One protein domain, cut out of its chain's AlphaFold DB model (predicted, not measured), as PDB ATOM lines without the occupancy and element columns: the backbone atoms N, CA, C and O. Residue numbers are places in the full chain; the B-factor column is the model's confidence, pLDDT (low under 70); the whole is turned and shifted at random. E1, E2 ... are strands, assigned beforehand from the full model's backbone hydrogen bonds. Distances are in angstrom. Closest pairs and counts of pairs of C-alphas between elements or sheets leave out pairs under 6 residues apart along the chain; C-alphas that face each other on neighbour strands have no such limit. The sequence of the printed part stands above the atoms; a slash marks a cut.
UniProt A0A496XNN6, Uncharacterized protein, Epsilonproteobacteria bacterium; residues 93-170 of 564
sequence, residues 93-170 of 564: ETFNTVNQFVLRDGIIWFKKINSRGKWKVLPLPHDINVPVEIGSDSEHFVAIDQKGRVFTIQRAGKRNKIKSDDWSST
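What this domain is: This is residues 93 to 170 of the 564 residues of an uncharacterized protein of Epsilonproteobacteria bacterium (UniProt A0A496XNN6). Two small sheets of three strands stand as a V: one edge of the second, E4, comes near E1 and E2 of the first, and the sheets spread apart toward E3 and E6. The two long stretches with no named element, residues 113 to 130 and 154 to 170, run across the open side of the V, each tied by a short pairing to the strand before it. The printed part has 78 residues, with no named helix and six named strands, E1 to E6 in order; the class is all strand, though under half of the residues, 32 of 78, are in named elements. Both sheets are antiparallel, in the orders E1, E2, E3 and E4, E5, E6. The whole is compact, with a radius of gyration of the C-alphas of 11.4 A and spans of 34 by 24 by 19 A.

Where its parts are: Find C-alpha 93 at (26.962, -23.375, -28.666), where E1, residues 93 to 95, begins. Go on to E2, residues 99 to 104, 16.4 A long, and E3, residues 107 to 112, 17.0 A long. Look next for C-alpha 131 at (19.648, -29.879, -20.814): from there E4, residues 131 to 137, runs 17.8 A. E5, residues 140 to 145, is 16.8 A long, and E6, residues 150 to 153, ends at C-alpha 153, (23.603, -19.245, -13.042).

How they stand to each other: Begin with E1, E2 and E3, a meander, each strand the antiparallel neighbour of the one before. In the hairpin of E1 and E2, N 101 and O 94 are 2.8 A apart, within hydrogen-bond range; in that of E2 and E3, look at N 102 and O 109, 2.9 A. Past E3, residues 120 to 121 pair antiparallel with its residues 109 to 110. E4, E5 and E6 are the second meander: the hairpin of E4 and E5 has N 142 and O 135 at 2.8 A, and that of E5 and E6 has N 153 and O 141 at 2.8 A. Residues 167 to 168 pair antiparallel with residues 152 to 153 of E6. Between the sheets, the closest C-alphas of E1 and E4 are those of Thr 94 and Gly 135, 5.8 A apart; for E2 and E4 they are those of Leu 103 and Ile 134, 7.0 A. E3 is apart from E5 and from E6.

The domain as a whole: The two C-alphas farthest apart, those of Arg 116 and Lys 147, are 34.7 A from each other. The printed part has no cut. The link from E3 to E4, 18 residues, is long; the other four links are tight. The mean pLDDT of the printed part is 89.3, and Asn 160 is the one printed residue under 70.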
ATOM      1  N   GLU A  93      25.656 -24.029 -28.699       97.00
ATOM      2  CA  GLU A  93      26.962 -23.375 -28.666       97.00
ATOM      3  C   GLU A  93      26.737 -21.922 -28.247       97.00
ATOM      4  O   GLU A  93      25.978 -21.208 -28.889       97.00
ATOM      5  N   THR A  94      27.382 -21.448 -27.187       97.06
ATOM      6  CA  THR A  94      27.247 -20.047 -26.763       97.06
ATOM      7  C   THR A  94      28.532 -19.550 -26.117       97.06
ATOM      8  O   THR A  94      29.486 -20.306 -25.933       97.06
ATOM      9  N   PHE A  95      28.611 -18.261 -25.822       94.50
ATOM     10  CA  PHE A  95      29.774 -17.659 -25.186       94.50
ATOM     11  C   PHE A  95      29.385 -16.366 -24.487       94.50
ATOM     12  O   PHE A  95      28.417 -15.712 -24.862       94.50
ATOM     13  N   ASN A  96      30.186 -15.984 -23.503       90.44
ATOM     14  CA  ASN A  96      30.106 -14.687 -22.856       90.44
ATOM     15  C   ASN A  96      31.458 -13.963 -22.926       90.44
ATOM     16  O   ASN A  96      32.254 -14.245 -23.815       90.44
ATOM     17  N   THR A  97      31.731 -13.000 -22.045       83.50
ATOM     18  CA  THR A  97      32.993 -12.238 -22.073       83.50
ATOM     19  C   THR A  97      34.207 -13.051 -21.607       83.50
ATOM     20  O   THR A  97      35.340 -12.686 -21.913       83.50
ATOM     21  N   VAL A  98      33.994 -14.177 -20.916       85.88
ATOM     22  CA  VAL A  98      35.060 -14.963 -20.270       85.88
ATOM     23  C   VAL A  98      35.137 -16.393 -20.795       85.88
ATOM     24  O   VAL A  98      36.232 -16.911 -21.023       85.88
ATOM     25  N   ASN A  99      33.996 -17.039 -21.007       91.06
ATOM     26  CA  ASN A  99      33.869 -18.460 -21.300       91.06
ATOM     27  C   ASN A  99      33.105 -18.699 -22.604       91.06
ATOM     28  O   ASN A  99      32.248 -17.920 -23.011       91.06
ATOM     29  N   GLN A 100      33.407 -19.824 -23.242       93.69
ATOM     30  CA  GLN A 100      32.610 -20.405 -24.315       93.69
ATOM     31  C   GLN A 100      32.078 -21.758 -23.862       93.69
ATOM     32  O   GLN A 100      32.758 -22.479 -23.128       93.69
ATOM     33  N   PHE A 101      30.878 -22.085 -24.318       95.44
ATOM     34  CA  PHE A 101      30.092 -23.211 -23.858       95.44
ATOM     35  C   PHE A 101      29.606 -24.038 -25.042       95.44
ATOM     36  O   PHE A 101      29.260 -23.490 -26.092       95.44
ATOM     37  N   VAL A 102      29.543 -25.353 -24.859       96.94
ATOM     38  CA  VAL A 102      28.885 -26.265 -25.795       96.94
ATOM     39  C   VAL A 102      28.017 -27.255 -25.037       96.94
ATOM     40  O   VAL A 102      28.394 -27.730 -23.970       96.94
ATOM     41  N   LEU A 103      26.861 -27.573 -25.605       96.81
ATOM     42  CA  LEU A 103      25.982 -28.637 -25.142       96.81
ATOM     43  C   LEU A 103      26.098 -29.815 -26.109       96.81
ATOM     44  O   LEU A 103      25.865 -29.649 -27.312       96.81
ATOM     45  N   ARG A 104      26.488 -30.983 -25.601       93.38
ATOM     46  CA  ARG A 104      26.626 -32.230 -26.368       93.38
ATOM     47  C   ARG A 104      26.165 -33.393 -25.509       93.38
ATOM     48  O   ARG A 104      26.578 -33.476 -24.360       93.38
ATOM     49  N   ASP A 105      25.307 -34.248 -26.059       86.19
ATOM     50  CA  ASP A 105      24.804 -35.454 -25.388       86.19
ATOM     51  C   ASP A 105      24.229 -35.177 -23.978       86.19
ATOM     52  O   ASP A 105      24.410 -35.957 -23.049       86.19
ATOM     53  N   GLY A 106      23.574 -34.023 -23.790       87.88
ATOM     54  CA  GLY A 106      23.022 -33.623 -22.489       87.88
ATOM     55  C   GLY A 106      24.047 -33.102 -21.474       87.88
ATOM     56  O   GLY A 106      23.692 -32.808 -20.335       87.88
ATOM     57  N   ILE A 107      25.312 -32.959 -21.868       91.56
ATOM     58  CA  ILE A 107      26.395 -32.454 -21.023       91.56
ATOM     59  C   ILE A 107      26.769 -31.047 -21.475       91.56
ATOM     60  O   ILE A 107      27.045 -30.792 -22.653       91.56
ATOM     61  N   ILE A 108      26.799 -30.126 -20.514       94.56
ATOM     62  CA  ILE A 108      27.265 -28.759 -20.726       94.56
ATOM     63  C   ILE A 108      28.764 -28.725 -20.456       94.56
ATOM     64  O   ILE A 108      29.231 -29.088 -19.379       94.56
ATOM     65  N   TRP A 109      29.515 -28.247 -21.436       94.06
ATOM     66  CA  TRP A 109      30.953 -28.069 -21.358       94.06
ATOM     67  C   TRP A 109      31.296 -26.602 -21.472       94.06
ATOM     68  O   TRP A 109      30.654 -25.868 -22.221       94.06
ATOM     69  N   PHE A 110      32.356 -26.183 -20.796       93.00
ATOM     70  CA  PHE A 110      32.868 -24.831 -20.906       93.00
ATOM     71  C   PHE A 110      34.390 -24.801 -20.956       93.00
ATOM     72  O   PHE A 110      35.080 -25.671 -20.423       93.00
ATOM     73  N   LYS A 111      34.923 -23.776 -21.609       90.75
ATOM     74  CA  LYS A 111      36.339 -23.417 -21.540       90.75
ATOM     75  C   LYS A 111      36.483 -21.904 -21.585       90.75
ATOM     76  O   LYS A 111      35.649 -21.214 -22.171       90.75
ATOM     77  N   LYS A 112      37.573 -21.384 -21.025       89.50
ATOM     78  CA  LYS A 112      37.884 -19.956 -21.119       89.50
ATOM     79  C   LYS A 112      38.111 -19.565 -22.586       89.50
ATOM     80  O   LYS A 112      38.694 -20.325 -23.368       89.50
ATOM     81  N   ILE A 113      37.642 -18.388 -22.976       87.62
ATOM     82  CA  ILE A 113      37.894 -17.830 -24.308       87.62
ATOM     83  C   ILE A 113      39.404 -17.658 -24.504       87.62
ATOM     84  O   ILE A 113      40.130 -17.319 -23.571       87.62
ATOM     85  N   ASN A 114      39.882 -17.944 -25.718       81.81
ATOM     86  CA  ASN A 114      41.298 -17.903 -26.111       81.81
ATOM     87  C   ASN A 114      42.239 -18.806 -25.285       81.81
ATOM     88  O   ASN A 114      43.456 -18.701 -25.407       81.81
ATOM     89  N   SER A 115      41.703 -19.721 -24.474       82.94
ATOM     90  CA  SER A 115      42.508 -20.718 -23.774       82.94
ATOM     91  C   SER A 115      42.761 -21.936 -24.661       82.94
ATOM     92  O   SER A 115      41.859 -22.408 -25.356       82.94
ATOM     93  N   ARG A 116      43.980 -22.483 -24.586       78.38
ATOM     94  CA  ARG A 116      44.310 -23.829 -25.093       78.38
ATOM     95  C   ARG A 116      43.930 -24.936 -24.097       78.38
ATOM     96  O   ARG A 116      44.219 -26.101 -24.341       78.38
ATOM     97  N   GLY A 117      43.338 -24.568 -22.959       80.50
ATOM     98  CA  GLY A 117      42.945 -25.497 -21.910       80.50
ATOM     99  C   GLY A 117      41.862 -26.477 -22.359       80.50
ATOM    100  O   GLY A 117      41.114 -26.226 -23.309       80.50
ATOM    101  N   LYS A 118      41.779 -27.593 -21.632       88.94
ATOM    102  CA  LYS A 118      40.750 -28.618 -21.814       88.94
ATOM    103  C   LYS A 118      39.351 -28.048 -21.563       88.94
ATOM    104  O   LYS A 118      39.168 -27.143 -20.743       88.94
ATOM    105  N   TRP A 119      38.371 -28.599 -22.271       92.06
ATOM    106  CA  TRP A 119      36.966 -28.390 -21.951       92.06
ATOM    107  C   TRP A 119      36.675 -29.006 -20.588       92.06
ATOM    108  O   TRP A 119      37.182 -30.072 -20.256       92.06
ATOM    109  N   LYS A 120      35.883 -28.315 -19.779       90.88
ATOM    110  CA  LYS A 120      35.476 -28.776 -18.456       90.88
ATOM    111  C   LYS A 120      33.978 -29.002 -18.460       90.88
ATOM    112  O   LYS A 120      33.249 -28.202 -19.042       90.88
ATOM    113  N   VAL A 121      33.531 -30.062 -17.804       91.00
ATOM    114  CA  VAL A 121      32.104 -30.274 -17.571       91.00
ATOM    115  C   VAL A 121      31.607 -29.229 -16.581       91.00
ATOM    116  O   VAL A 121      32.261 -28.947 -15.576       91.00
ATOM    117  N   LEU A 122      30.455 -28.644 -16.885       90.94
ATOM    118  CA  LEU A 122      29.721 -27.781 -15.981       90.94
ATOM    119  C   LEU A 122      28.793 -28.665 -15.126       90.94
ATOM    120  O   LEU A 122      27.913 -29.322 -15.689       90.94
ATOM    121  N   PRO A 123      28.982 -28.726 -13.793       87.31
ATOM    122  CA  PRO A 123      28.153 -29.558 -12.925       87.31
ATOM    123  C   PRO A 123      26.685 -29.128 -12.966       87.31
ATOM    124  O   PRO A 123      26.384 -27.943 -12.840       87.31
ATOM    125  N   LEU A 124      25.783 -30.092 -13.128       86.94
ATOM    126  CA  LEU A 124      24.335 -29.879 -13.152       86.94
ATOM    127  C   LEU A 124      23.745 -29.995 -11.731       86.94
ATOM    128  O   LEU A 124      24.226 -30.842 -10.971       86.94
ATOM    129  N   PRO A 125      22.713 -29.211 -11.357       84.69
ATOM    130  CA  PRO A 125      22.044 -29.358 -10.066       84.69
ATOM    131  C   PRO A 125      21.264 -30.679 -10.015       84.69
ATOM    132  O   PRO A 125      21.052 -31.340 -11.037       84.69
ATOM    133  N   HIS A 126      20.855 -31.118  -8.827       74.19
ATOM    134  CA  HIS A 126      20.217 -32.429  -8.655       74.19
ATOM    135  C   HIS A 126      18.880 -32.562  -9.400       74.19
ATOM    136  O   HIS A 126      18.606 -33.626  -9.954       74.19
ATOM    137  N   ASP A 127      18.125 -31.478  -9.512       77.88
ATOM    138  CA  ASP A 127      16.745 -31.404  -9.997       77.88
ATOM    139  C   ASP A 127      16.596 -31.072 -11.497       77.88
ATOM    140  O   ASP A 127      15.497 -31.192 -12.053       77.88
ATOM    141  N   ILE A 128      17.674 -30.675 -12.189       81.44
ATOM    142  CA  ILE A 128      17.632 -30.474 -13.646       81.44
ATOM    143  C   ILE A 128      17.523 -31.828 -14.362       81.44
ATOM    144  O   ILE A 128      18.267 -32.774 -14.058       81.44
ATOM    145  N   ASN A 129      16.615 -31.899 -15.344       82.56
ATOM    146  CA  ASN A 129      16.603 -32.981 -16.333       82.56
ATOM    147  C   ASN A 129      17.734 -32.761 -17.346       82.56
ATOM    148  O   ASN A 129      18.513 -31.820 -17.231       82.56
ATOM    149  N   VAL A 130      17.817 -33.594 -18.381       86.94
ATOM    150  CA  VAL A 130      18.799 -33.400 -19.453       86.94
ATOM    151  C   VAL A 130      18.628 -32.008 -20.100       86.94
ATOM    152  O   VAL A 130      17.547 -31.707 -20.621       86.94
ATOM    153  N   PRO A 131      19.659 -31.142 -20.085       93.12
ATOM    154  CA  PRO A 131      19.648 -29.879 -20.814       93.12
ATOM    155  C   PRO A 131      19.584 -30.109 -22.327       93.12
ATOM    156  O   PRO A 131      20.293 -30.962 -22.862       93.12
ATOM    157  N   VAL A 132      18.773 -29.316 -23.024       95.75
ATOM    158  CA  VAL A 132      18.633 -29.353 -24.494       95.75
ATOM    159  C   VAL A 132      18.956 -28.030 -25.163       95.75
ATOM    160  O   VAL A 132      19.292 -28.017 -26.347       95.75
ATOM    161  N   GLU A 133      18.898 -26.924 -24.421       97.75
ATOM    162  CA  GLU A 133      19.296 -25.614 -24.925       97.75
ATOM    163  C   GLU A 133      20.137 -24.866 -23.885       97.75
ATOM    164  O   GLU A 133      19.926 -25.015 -22.682       97.75
ATOM    165  N   ILE A 134      21.091 -24.058 -24.346       98.25
ATOM    166  CA  ILE A 134      21.934 -23.192 -23.515       98.25
ATOM    167  C   ILE A 134      22.013 -21.780 -24.101       98.25
ATOM    168  O   ILE A 134      21.943 -21.600 -25.313       98.25
ATOM    169  N   GLY A 135      22.211 -20.790 -23.234       97.81
ATOM    170  CA  GLY A 135      22.393 -19.382 -23.582       97.81
ATOM    171  C   GLY A 135      23.302 -18.693 -22.565       97.81
ATOM    172  O   GLY A 135      23.334 -19.072 -21.397       97.81
ATOM    173  N   SER A 136      24.073 -17.692 -22.983       96.12
ATOM    174  CA  SER A 136      24.882 -16.895 -22.054       96.12
ATOM    175  C   SER A 136      25.121 -15.503 -22.594       96.12
ATOM    176  O   SER A 136      25.429 -15.344 -23.770       96.12
ATOM    177  N   ASP A 137      25.051 -14.515 -21.712       94.94
ATOM    178  CA  ASP A 137      25.480 -13.152 -21.982       94.94
ATOM    179  C   ASP A 137      26.179 -12.614 -20.739       94.94
ATOM    180  O   ASP A 137      25.653 -12.717 -19.630       94.94
ATOM    181  N   SER A 138      27.368 -12.036 -20.926       91.31
ATOM    182  CA  SER A 138      28.170 -11.487 -19.829       91.31
ATOM    183  C   SER A 138      28.367 -12.479 -18.676       91.31
ATOM    184  O   SER A 138      29.036 -13.500 -18.792       91.31
ATOM    185  N   GLU A 139      27.788 -12.182 -17.531       88.50
ATOM    186  CA  GLU A 139      27.925 -12.949 -16.320       88.50
ATOM    187  C   GLU A 139      26.805 -13.964 -16.136       88.50
ATOM    188  O   GLU A 139      26.898 -14.774 -15.222       88.50
ATOM    189  N   HIS A 140      25.773 -13.958 -16.974       93.06
ATOM    190  CA  HIS A 140      24.626 -14.845 -16.831       93.06
ATOM    191  C   HIS A 140      24.717 -16.024 -17.792       93.06
ATOM    192  O   HIS A 140      25.121 -15.896 -18.952       93.06
ATOM    193  N   PHE A 141      24.332 -17.190 -17.289       95.69
ATOM    194  CA  PHE A 141      24.218 -18.424 -18.049       95.69
ATOM    195  C   PHE A 141      22.841 -19.028 -17.805       95.69
ATOM    196  O   PHE A 141      22.341 -18.996 -16.682       95.69
ATOM    197  N   VAL A 142      22.237 -19.566 -18.858       97.44
ATOM    198  CA  VAL A 142      20.929 -20.210 -18.830       97.44
ATOM    199  C   VAL A 142      21.039 -21.569 -19.500       97.44
ATOM    200  O   VAL A 142      21.630 -21.688 -20.574       97.44
ATOM    201  N   ALA A 143      20.427 -22.577 -18.890       97.38
ATOM    202  CA  ALA A 143      20.107 -23.832 -19.547       97.38
ATOM    203  C   ALA A 143      18.604 -24.085 -19.496       97.38
ATOM    204  O   ALA A 143      17.918 -23.685 -18.557       97.38
ATOM    205  N   ILE A 144      18.112 -24.765 -20.523       97.06
ATOM    206  CA  ILE A 144      16.723 -25.183 -20.636       97.06
ATOM    207  C   ILE A 144      16.704 -26.694 -20.752       97.06
ATOM    208  O   ILE A 144      17.384 -27.270 -21.607       97.06
ATOM    209  N   ASP A 145      15.930 -27.330 -19.883       93.56
ATOM    210  CA  ASP A 145      15.786 -28.779 -19.884       93.56
ATOM    211  C   ASP A 145      14.751 -29.266 -20.916       93.56
ATOM    212  O   ASP A 145      14.025 -28.491 -21.541       93.56
ATOM    213  N   GLN A 146      14.665 -30.582 -21.114       88.06
ATOM    214  CA  GLN A 146      13.708 -31.211 -22.039       88.06
ATOM    215  C   GLN A 146      12.217 -30.953 -21.720       88.06
ATOM    216  O   GLN A 146      11.358 -31.396 -22.493       88.06
ATOM    217  N   LYS A 147      11.884 -30.338 -20.575       87.19
ATOM    218  CA  LYS A 147      10.525 -29.909 -20.197       87.19
ATOM    219  C   LYS A 147      10.319 -28.403 -20.424       87.19
ATOM    220  O   LYS A 147       9.237 -27.893 -20.151       87.19
ATOM    221  N   GLY A 148      11.332 -27.697 -20.928       93.25
ATOM    222  CA  GLY A 148      11.306 -26.253 -21.141       93.25
ATOM    223  C   GLY A 148      11.631 -25.437 -19.890       93.25
ATOM    224  O   GLY A 148      11.611 -24.211 -19.981       93.25
ATOM    225  N   ARG A 149      11.937 -26.074 -18.748       95.31
ATOM    226  CA  ARG A 149      12.233 -25.370 -17.490       95.31
ATOM    227  C   ARG A 149      13.537 -24.594 -17.617       95.31
ATOM    228  O   ARG A 149      14.532 -25.138 -18.101       95.31
ATOM    229  N   VAL A 150      13.522 -23.346 -17.168       96.56
ATOM    230  CA  VAL A 150      14.677 -22.445 -17.189       96.56
ATOM    231  C   VAL A 150      15.487 -22.602 -15.907       96.56
ATOM    232  O   VAL A 150      14.962 -22.470 -14.808       96.56
ATOM    233  N   PHE A 151      16.787 -22.836 -16.066       96.19
ATOM    234  CA  PHE A 151      17.767 -22.857 -14.987       96.19
ATOM    235  C   PHE A 151      18.829 -21.805 -15.259       96.19
ATOM    236  O   PHE A 151      19.326 -21.694 -16.381       96.19
ATOM    237  N   THR A 152      19.197 -21.043 -14.239       95.69
ATOM    238  CA  THR A 152      20.110 -19.908 -14.373       95.69
ATOM    239  C   THR A 152      21.303 -20.030 -13.445       95.69
ATOM    240  O   THR A 152      21.192 -20.549 -12.342       95.69
ATOM    241  N   ILE A 153      22.446 -19.518 -13.891       93.56
ATOM    242  CA  ILE A 153      23.603 -19.245 -13.042       93.56
ATOM    243  C   ILE A 153      23.922 -17.766 -13.178       93.56
ATOM    244  O   ILE A 153      24.310 -17.292 -14.252       93.56
ATOM    245  N   GLN A 154      23.820 -17.047 -12.068       89.62
ATOM    246  CA  GLN A 154      24.313 -15.680 -11.987       89.62
ATOM    247  C   GLN A 154      25.831 -15.693 -11.750       89.62
ATOM    248  O   GLN A 154      26.366 -16.480 -10.958       89.62
ATOM    249  N   ARG A 155      26.551 -14.780 -12.410       85.38
ATOM    250  CA  ARG A 155      28.017 -14.627 -12.305       85.38
ATOM    251  C   ARG A 155      28.835 -15.806 -12.848       85.38
ATOM    252  O   ARG A 155      30.002 -15.947 -12.491       85.38
ATOM    253  N   ALA A 156      28.291 -16.600 -13.769       83.88
ATOM    254  CA  ALA A 156      29.007 -17.650 -14.503       83.88
ATOM    255  C   ALA A 156      30.287 -17.146 -15.209       83.88
ATOM    256  O   ALA A 156      31.242 -17.900 -15.386       83.88
ATOM    257  N   GLY A 157      30.333 -15.865 -15.596       71.12
ATOM    258  CA  GLY A 157      31.522 -15.229 -16.181       71.12
ATOM    259  C   GLY A 157      32.628 -14.880 -15.172       71.12
ATOM    260  O   GLY A 157      33.795 -14.860 -15.542       71.12
ATOM    261  N   LYS A 158      32.299 -14.644 -13.895       71.56
ATOM    262  CA  LYS A 158      33.263 -14.196 -12.865       71.56
ATOM    263  C   LYS A 158      33.867 -15.327 -12.035       71.56
ATOM    264  O   LYS A 158      34.808 -15.100 -11.279       71.56
ATOM    265  N   ARG A 159      33.316 -16.537 -12.120       71.12
ATOM    266  CA  ARG A 159      33.710 -17.657 -11.259       71.12
ATOM    267  C   ARG A 159      34.849 -18.462 -11.888       71.12
ATOM    268  O   ARG A 159      34.756 -18.902 -13.029       71.12
ATOM    269  N   ASN A 160      35.893 -18.735 -11.102       67.69
ATOM    270  CA  ASN A 160      36.982 -19.645 -11.493       67.69
ATOM    271  C   ASN A 160      36.539 -21.122 -11.523       67.69
ATOM    272  O   ASN A 160      37.151 -21.948 -12.204       67.69
ATOM    273  N   LYS A 161      35.470 -21.453 -10.788       76.62
ATOM    274  CA  LYS A 161      34.827 -22.769 -10.742       76.62
ATOM    275  C   LYS A 161      33.319 -22.577 -10.583       76.62
ATOM    276  O   LYS A 161      32.904 -21.795  -9.736       76.62
ATOM    277  N   ILE A 162      32.536 -23.290 -11.387       83.69
ATOM    278  CA  ILE A 162      31.070 -23.340 -11.300       83.69
ATOM    279  C   ILE A 162      30.690 -24.634 -10.568       83.69
ATOM    280  O   ILE A 162      31.247 -25.692 -10.879       83.69
ATOM    281  N   LYS A 163      29.805 -24.545  -9.573       86.12
ATOM    282  CA  LYS A 163      29.317 -25.660  -8.742       86.12
ATOM    283  C   LYS A 163      27.849 -25.983  -9.056       86.12
ATOM    284  O   LYS A 163      27.151 -25.164  -9.644       86.12
ATOM    285  N   SER A 164      27.378 -27.162  -8.640       85.31
ATOM    286  CA  SER A 164      25.961 -27.561  -8.739       85.31
ATOM    287  C   SER A 164      25.022 -26.589  -8.023       85.31
ATOM    288  O   SER A 164      23.944 -26.306  -8.526       85.31
ATOM    289  N   ASP A 165      25.457 -26.031  -6.895       87.12
ATOM    290  CA  ASP A 165      24.620 -25.180  -6.038       87.12
ATOM    291  C   ASP A 165      24.589 -23.719  -6.522       87.12
ATOM    292  O   ASP A 165      23.954 -22.863  -5.917       87.12
ATOM    293  N   ASP A 166      25.287 -23.416  -7.624       90.62
ATOM    294  CA  ASP A 166      25.274 -22.090  -8.250       90.62
ATOM    295  C   ASP A 166      24.049 -21.874  -9.150       90.62
ATOM    296  O   ASP A 166      23.833 -20.764  -9.648       90.62
ATOM    297  N   TRP A 167      23.294 -22.940  -9.403       93.44
ATOM    298  CA  TRP A 167      22.102 -22.929 -10.229       93.44
ATOM    299  C   TRP A 167      20.867 -22.510  -9.437       93.44
ATOM    300  O   TRP A 167      20.694 -22.898  -8.287       93.44
ATOM    301  N   SER A 168      19.964 -21.796 -10.101       93.50
ATOM    302  CA  SER A 168      18.607 -21.565  -9.621       93.50
ATOM    303  C   SER A 168      17.585 -21.876 -10.711       93.50
ATOM    304  O   SER A 168      17.759 -21.466 -11.862       93.50
ATOM    305  N   SER A 169      16.510 -22.570 -10.340       93.69
ATOM    306  CA  SER A 169      15.294 -22.720 -11.147       93.69
ATOM    307  C   SER A 169      14.266 -21.617 -10.876       93.69
ATOM    308  O   SER A 169      13.221 -21.579 -11.523       93.69
ATOM    309  N   THR A 170      14.525 -20.743  -9.900       94.06
ATOM    310  CA  THR A 170      13.618 -19.653  -9.547       94.06
ATOM    311  C   THR A 170      13.701 -18.545 -10.591       94.06
ATOM    312  O   THR A 170      14.768 -18.203 -11.109       94.06
TER     313      THR A 170